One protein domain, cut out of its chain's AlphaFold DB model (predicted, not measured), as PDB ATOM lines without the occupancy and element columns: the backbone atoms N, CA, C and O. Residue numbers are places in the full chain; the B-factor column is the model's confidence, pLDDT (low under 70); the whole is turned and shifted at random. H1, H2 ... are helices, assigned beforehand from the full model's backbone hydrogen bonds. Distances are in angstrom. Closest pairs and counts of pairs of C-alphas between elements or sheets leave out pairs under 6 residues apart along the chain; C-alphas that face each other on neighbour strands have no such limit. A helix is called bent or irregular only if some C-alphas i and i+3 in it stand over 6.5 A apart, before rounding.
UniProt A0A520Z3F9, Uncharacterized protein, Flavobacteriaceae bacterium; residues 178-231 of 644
ATOM      1  N   GLU A 178     239.891 165.853 288.921       79.75
ATOM      2  CA  GLU A 178     239.057 165.334 290.013       79.75
ATOM      3  C   GLU A 178     237.903 164.453 289.509       79.75
ATOM      4  O   GLU A 178     237.440 163.565 290.229       79.75
ATOM      5  N   ASN A 179     237.499 164.619 288.243       83.50
ATOM      6  CA  ASN A 179     236.453 163.812 287.607       83.50
ATOM      7  C   ASN A 179     236.911 162.390 287.246       83.50
ATOM      8  O   ASN A 179     236.090 161.572 286.832       83.50
ATOM      9  N   TYR A 180     238.203 162.085 287.402       82.06
ATOM     10  CA  TYR A 180     238.801 160.808 287.021       82.06
ATOM     11  C   TYR A 180     239.438 160.114 288.227       82.06
ATOM     12  O   TYR A 180     240.006 160.753 289.116       82.06
ATOM     13  N   GLU A 181     239.363 158.782 288.259       74.12
ATOM     14  CA  GLU A 181     239.916 157.973 289.347       74.12
ATOM     15  C   GLU A 181     241.430 158.188 289.502       74.12
ATOM     16  O   GLU A 181     242.166 158.326 288.521       74.12
ATOM     17  N   LEU A 182     241.913 158.184 290.748       75.25
ATOM     18  CA  LEU A 182     243.318 158.440 291.047       75.25
ATOM     19  C   LEU A 182     244.252 157.503 290.270       75.25
ATOM     20  O   LEU A 182     244.175 156.283 290.403       75.25
ATOM     21  N   GLY A 183     245.191 158.082 289.523       73.19
ATOM     22  CA  GLY A 183     246.218 157.328 288.800       73.19
ATOM     23  C   GLY A 183     245.723 156.631 287.529       73.19
ATOM     24  O   GLY A 183     246.542 156.072 286.792       73.19
ATOM     25  N   THR A 184     244.421 156.700 287.229       81.69
ATOM     26  CA  THR A 184     243.884 156.294 285.924       81.69
ATOM     27  C   THR A 184     244.199 157.352 284.875       81.69
ATOM     28  O   THR A 184     244.290 158.538 285.193       81.69
ATOM     29  N   ASP A 185     244.440 156.921 283.636       85.50
ATOM     30  CA  ASP A 185     244.641 157.845 282.520       85.50
ATOM     31  C   ASP A 185     243.342 158.580 282.203       85.50
ATOM     32  O   ASP A 185     242.284 157.965 282.065       85.50
ATOM     33  N   ILE A 186     243.440 159.900 282.060       87.12
ATOM     34  CA  ILE A 186     242.360 160.713 281.511       87.12
ATOM     35  C   ILE A 186     242.143 160.268 280.053       87.12
ATOM     36  O   ILE A 186     243.118 160.223 279.292       87.12
ATOM     37  N   PRO A 187     240.905 159.941 279.633       92.19
ATOM     38  CA  PRO A 187     240.618 159.538 278.265       92.19
ATOM     39  C   PRO A 187     241.095 160.586 277.258       92.19
ATOM     40  O   PRO A 187     240.780 161.771 277.356       92.19
ATOM     41  N   VAL A 188     241.843 160.130 276.255       92.00
ATOM     42  CA  VAL A 188     242.420 160.997 275.217       92.00
ATOM     43  C   VAL A 188     241.329 161.744 274.453       92.00
ATOM     44  O   VAL A 188     241.518 162.909 274.113       92.00
ATOM     45  N   ASP A 189     240.176 161.107 274.238       92.31
ATOM     46  CA  ASP A 189     239.030 161.713 273.557       92.31
ATOM     47  C   ASP A 189     238.468 162.920 274.320       92.31
ATOM     48  O   ASP A 189     238.072 163.905 273.694       92.31
ATOM     49  N   ASP A 190     238.484 162.897 275.655       90.38
ATOM     50  CA  ASP A 190     238.002 164.016 276.475       90.38
ATOM     51  C   ASP A 190     238.916 165.239 276.319       90.38
ATOM     52  O   ASP A 190     238.447 166.374 276.209       90.38
ATOM     53  N   ILE A 191     240.229 165.004 276.227       91.06
ATOM     54  CA  ILE A 191     241.230 166.046 275.968       91.06
ATOM     55  C   ILE A 191     241.110 166.541 274.519       91.06
ATOM     56  O   ILE A 191     241.091 167.750 274.268       91.06
ATOM     57  N   TYR A 192     241.016 165.622 273.555       92.81
ATOM     58  CA  TYR A 192     241.030 165.929 272.126       92.81
ATOM     59  C   TYR A 192     239.785 166.692 271.670       92.81
ATOM     60  O   TYR A 192     239.910 167.712 270.992       92.81
ATOM     61  N   ASN A 193     238.589 166.259 272.069       90.56
ATOM     62  CA  ASN A 193     237.338 166.844 271.586       90.56
ATOM     63  C   ASN A 193     237.179 168.314 272.000       90.56
ATOM     64  O   ASN A 193     236.763 169.141 271.185       90.56
ATOM     65  N   ALA A 194     237.577 168.662 273.226       87.38
ATOM     66  CA  ALA A 194     237.554 170.041 273.711       87.38
ATOM     67  C   ALA A 194     238.615 170.936 273.039       87.38
ATOM     68  O   ALA A 194     238.451 172.153 272.966       87.38
ATOM     69  N   ASN A 195     239.691 170.344 272.504       92.75
ATOM     70  CA  ASN A 195     240.886 171.072 272.067       92.75
ATOM     71  C   ASN A 195     241.280 170.847 270.601       92.75
ATOM     72  O   ASN A 195     242.364 171.260 270.185       92.75
ATOM     73  N   ARG A 196     240.415 170.233 269.790       92.31
ATOM     74  CA  ARG A 196     240.741 169.721 268.448       92.31
ATOM     75  C   ARG A 196     241.514 170.697 267.555       92.31
ATOM     76  O   ARG A 196     242.528 170.328 266.967       92.31
ATOM     77  N   LEU A 197     241.066 171.952 267.458       91.75
ATOM     78  CA  LEU A 197     241.735 172.970 266.631       91.75
ATOM     79  C   LEU A 197     243.106 173.376 267.189       91.75
ATOM     80  O   LEU A 197     244.045 173.570 266.416       91.75
ATOM     81  N   LYS A 198     243.233 173.474 268.516       93.50
ATOM     82  CA  LYS A 198     244.492 173.816 269.194       93.50
ATOM     83  C   LYS A 198     245.515 172.691 269.037       93.50
ATOM     84  O   LYS A 198     246.669 172.954 268.720       93.50
ATOM     85  N   ILE A 199     245.070 171.441 269.165       92.88
ATOM     86  CA  ILE A 199     245.886 170.239 268.958       92.88
ATOM     87  C   ILE A 199     246.361 170.149 267.508       92.88
ATOM     88  O   ILE A 199     247.545 169.930 267.277       92.88
ATOM     89  N   LEU A 200     245.479 170.385 266.529       92.69
ATOM     90  CA  LEU A 200     245.860 170.424 265.115       92.69
ATOM     91  C   LEU A 200     246.912 171.509 264.836       92.69
ATOM     92  O   LEU A 200     247.878 171.265 264.111       92.69
ATOM     93  N   ALA A 201     246.737 172.706 265.403       90.06
ATOM     94  CA  ALA A 201     247.703 173.788 265.262       90.06
ATOM     95  C   ALA A 201     249.059 173.415 265.886       90.06
ATOM     96  O   ALA A 201     250.087 173.541 265.221       90.06
ATOM     97  N   ASN A 202     249.057 172.872 267.106       92.88
ATOM     98  CA  ASN A 202     250.267 172.430 267.803       92.88
ATOM     99  C   ASN A 202     250.986 171.314 267.029       92.88
ATOM    100  O   ASN A 202     252.194 171.391 266.811       92.88
ATOM    101  N   TYR A 203     250.233 170.338 266.512       92.00
ATOM    102  CA  TYR A 203     250.767 169.268 265.672       92.00
ATOM    103  C   TYR A 203     251.484 169.826 264.443       92.00
ATOM    104  O   TYR A 203     252.601 169.408 264.146       92.00
ATOM    105  N   ARG A 204     250.865 170.775 263.728       90.19
ATOM    106  CA  ARG A 204     251.444 171.390 262.522       90.19
ATOM    107  C   ARG A 204     252.690 172.219 262.828       90.19
ATOM    108  O   ARG A 204     253.608 172.237 262.014       90.19
ATOM    109  N   MET A 205     252.746 172.869 263.990       88.56
ATOM    110  CA  MET A 205     253.940 173.594 264.436       88.56
ATOM    111  C   MET A 205     255.114 172.650 264.728       88.56
ATOM    112  O   MET A 205     256.253 172.935 264.345       88.56
ATOM    113  N   GLU A 206     254.847 171.510 265.366       87.81
ATOM    114  CA  GLU A 206     255.884 170.518 265.678       87.81
ATOM    115  C   GLU A 206     256.243 169.631 264.476       87.81
ATOM    116  O   GLU A 206     257.383 169.180 264.366       87.81
ATOM    117  N   ASN A 207     255.321 169.456 263.526       89.06
ATOM    118  CA  ASN A 207     255.475 168.617 262.337       89.06
ATOM    119  C   ASN A 207     255.217 169.403 261.034       89.06
ATOM    120  O   ASN A 207     254.333 169.030 260.261       89.06
ATOM    121  N   PRO A 208     256.000 170.453 260.720       83.31
ATOM    122  CA  PRO A 208     255.728 171.337 259.579       83.31
ATOM    123  C   PRO A 208     255.792 170.632 258.214       83.31
ATOM    124  O   PRO A 208     255.208 171.102 257.243       83.31
ATOM    125  N   ASN A 209     256.472 169.484 258.138       86.25
ATOM    126  CA  ASN A 209     256.605 168.691 256.914       86.25
ATOM    127  C   ASN A 209     255.436 167.712 256.688       86.25
ATOM    128  O   ASN A 209     255.415 167.022 255.670       86.25
ATOM    129  N   LYS A 210     254.485 167.612 257.627       83.62
ATOM    130  CA  LYS A 210     253.295 166.758 257.519       83.62
ATOM    131  C   LYS A 210     252.068 167.648 257.335       83.62
ATOM    132  O   LYS A 210     251.620 168.294 258.276       83.62
ATOM    133  N   THR A 211     251.538 167.714 256.115       71.19
ATOM    134  CA  THR A 211     250.514 168.712 255.767       71.19
ATOM    135  C   THR A 211     249.095 168.339 256.206       71.19
ATOM    136  O   THR A 211     248.328 169.243 256.540       71.19
ATOM    137  N   ASP A 212     248.773 167.048 256.344       84.25
ATOM    138  CA  ASP A 212     247.427 166.583 256.709       84.25
ATOM    139  C   ASP A 212     247.476 165.394 257.687       84.25
ATOM    140  O   ASP A 212     247.535 164.245 257.249       84.25
ATOM    141  N   PRO A 213     247.487 165.638 259.012       90.75
ATOM    142  CA  PRO A 213     247.395 164.559 259.989       90.75
ATOM    143  C   PRO A 213     246.014 163.903 259.953       90.75
ATOM    144  O   PRO A 213     244.990 164.592 259.893       90.75
ATOM    145  N   SER A 214     245.983 162.573 260.031       93.56
ATOM    146  CA  SER A 214     244.744 161.841 260.281       93.56
ATOM    147  C   SER A 214     244.243 162.091 261.710       93.56
ATOM    148  O   SER A 214     244.978 162.569 262.576       93.56
ATOM    149  N   GLU A 215     242.983 161.761 261.987       91.88
ATOM    150  CA  GLU A 215     242.458 161.812 263.358       91.88
ATOM    151  C   GLU A 215     243.229 160.880 264.303       91.88
ATOM    152  O   GLU A 215     243.521 161.260 265.433       91.88
ATOM    153  N   GLU A 216     243.652 159.715 263.810       93.12
ATOM    154  CA  GLU A 216     244.499 158.779 264.551       93.12
ATOM    155  C   GLU A 216     245.858 159.406 264.913       93.12
ATOM    156  O   GLU A 216     246.297 159.300 266.058       93.12
ATOM    157  N   ASP A 217     246.479 160.152 263.988       92.94
ATOM    158  CA  ASP A 217     247.720 160.894 264.260       92.94
ATOM    159  C   ASP A 217     247.526 161.959 265.348       92.94
ATOM    160  O   ASP A 217     248.401 162.150 266.198       92.94
ATOM    161  N   LEU A 218     246.391 162.667 265.332       93.44
ATOM    162  CA  LEU A 218     246.089 163.711 266.313       93.44
ATOM    163  C   LEU A 218     245.770 163.125 267.691       93.44
ATOM    164  O   LEU A 218     246.218 163.682 268.692       93.44
ATOM    165  N   LEU A 219     245.051 162.004 267.765       93.62
ATOM    166  CA  LEU A 219     244.783 161.300 269.022       93.62
ATOM    167  C   LEU A 219     246.074 160.734 269.623       93.62
ATOM    168  O   LEU A 219     246.346 160.946 270.806       93.62
ATOM    169  N   ALA A 220     246.922 160.099 268.808       93.06
ATOM    170  CA  ALA A 220     248.225 159.607 269.249       93.06
ATOM    171  C   ALA A 220     249.117 160.747 269.768       93.06
ATOM    172  O   ALA A 220     249.708 160.639 270.844       93.06
ATOM    173  N   TYR A 221     249.165 161.868 269.041       92.88
ATOM    174  CA  TYR A 221     249.873 163.073 269.471       92.88
ATOM    175  C   TYR A 221     249.313 163.642 270.783       92.88
ATOM    176  O   TYR A 221     250.080 163.999 271.676       92.88
ATOM    177  N   THR A 222     247.986 163.678 270.929       92.00
ATOM    178  CA  THR A 222     247.317 164.175 272.142       92.00
ATOM    179  C   THR A 222     247.676 163.334 273.357       92.00
ATOM    180  O   THR A 222     248.073 163.883 274.381       92.00
ATOM    181  N   SER A 223     247.600 162.009 273.219       90.50
ATOM    182  CA  SER A 223     247.965 161.054 274.265       90.50
ATOM    183  C   SER A 223     249.420 161.216 274.702       90.50
ATOM    184  O   SER A 223     249.709 161.373 275.886       90.50
ATOM    185  N   ALA A 224     250.340 161.254 273.734       88.06
ATOM    186  CA  ALA A 224     251.769 161.342 274.009       88.06
ATOM    187  C   ALA A 224     252.178 162.677 274.650       88.06
ATOM    188  O   ALA A 224     253.108 162.704 275.455       88.06
ATOM    189  N   ARG A 225     251.525 163.787 274.278       86.19
ATOM    190  CA  ARG A 225     251.943 165.136 274.687       86.19
ATOM    191  C   ARG A 225     251.172 165.699 275.878       86.19
ATOM    192  O   ARG A 225     251.773 166.389 276.695       86.19
ATOM    193  N   TYR A 226     249.869 165.442 275.953       88.19
ATOM    194  CA  TYR A 226     248.959 166.067 276.921       88.19
ATOM    195  C   TYR A 226     248.264 165.047 277.831       88.19
ATOM    196  O   TYR A 226     247.362 165.423 278.574       88.19
ATOM    197  N   GLY A 227     248.657 163.769 277.788       86.25
ATOM    198  CA  GLY A 227     248.133 162.748 278.692       86.25
ATOM    199  C   GLY A 227     248.271 163.160 280.161       86.25
ATOM    200  O   GLY A 227     249.282 163.725 280.578       86.25
ATOM    201  N   GLY A 228     247.235 162.883 280.949       83.81
ATOM    202  CA  GLY A 228     247.174 163.223 282.368       83.81
ATOM    203  C   GLY A 228     246.579 162.089 283.189       83.81
ATOM    204  O   GLY A 228     245.977 161.162 282.645       83.81
ATOM    205  N   LYS A 229     246.744 162.163 284.511       84.31
ATOM    206  CA  LYS A 229     246.183 161.192 285.455       84.31
ATOM    207  C   LYS A 229     245.068 161.824 286.279       84.31
ATOM    208  O   LYS A 229     245.176 162.985 286.674       84.31
ATOM    209  N   GLY A 230     244.035 161.044 286.573       82.62
ATOM    210  CA  GLY A 230     243.008 161.431 287.533       82.62
ATOM    211  C   GLY A 230     243.589 161.635 288.931       82.62
ATOM    212  O   GLY A 230     244.573 160.990 289.311       82.62
ATOM    213  N   SER A 231     242.990 162.549 289.690       73.88
ATOM    214  CA  SER A 231     243.468 162.986 291.005       73.88
ATOM    215  C   SER A 231     242.440 162.797 292.119       73.88
ATOM    216  O   SER A 231     242.731 163.205 293.242       73.88
TER     217      SER A 231
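Overview. This is residues 178 to 231 of the 644 residues of an uncharacterized protein of Flavobacteriaceae bacterium (UniProt A0A520Z3F9). A rod-shaped pair of helices, with a sharply kinked H1 packed on a shorter H2. Both printed ends lie together at one end of the rod, and the loop at the other end, residues 205 to 210, of which 205 and 206 belong to H1, sticks out. The printed part has 54 residues, with two named helices, H1 then H2, and no named strand; the class is all helix. It is only just loose, close to compact, with a radius of gyration of the C-alphas of 12.1 A, and spans 38 by 16 by 16 A.

Along the chain. H1, residues 188 to 206, is 19.1 A long and begins at C-alpha 188, (242.420, 160.997, 275.217). It has a kink of 93 degrees near residue 195 and is irregular: C-alphas 194 and 197 are 8.7 A apart. H2, residues 215 to 226, is 15.6 A long and ends at C-alpha 226, (248.959, 166.067, 276.921).

Arrangement. H1 and H2 touch, their closest C-alphas, those of Val 188 and Ser 223, being 5.6 A apart. Their lines are about perpendicular, at 88 degrees, though H1's line is a rough one. Every O i to N i+4 pair is within hydrogen-bond range in H2, and 12 of 15 in H1.

Size, cuts and confidence. The C-alphas farthest apart, of Leu 182 and Asn 209, are 38.0 A apart; those of Glu 178 and Ser 231 are 5.1 A apart. The link from H1 to H2 is short, the printed part has no cut, and no printed residue is under 70 in pLDDT.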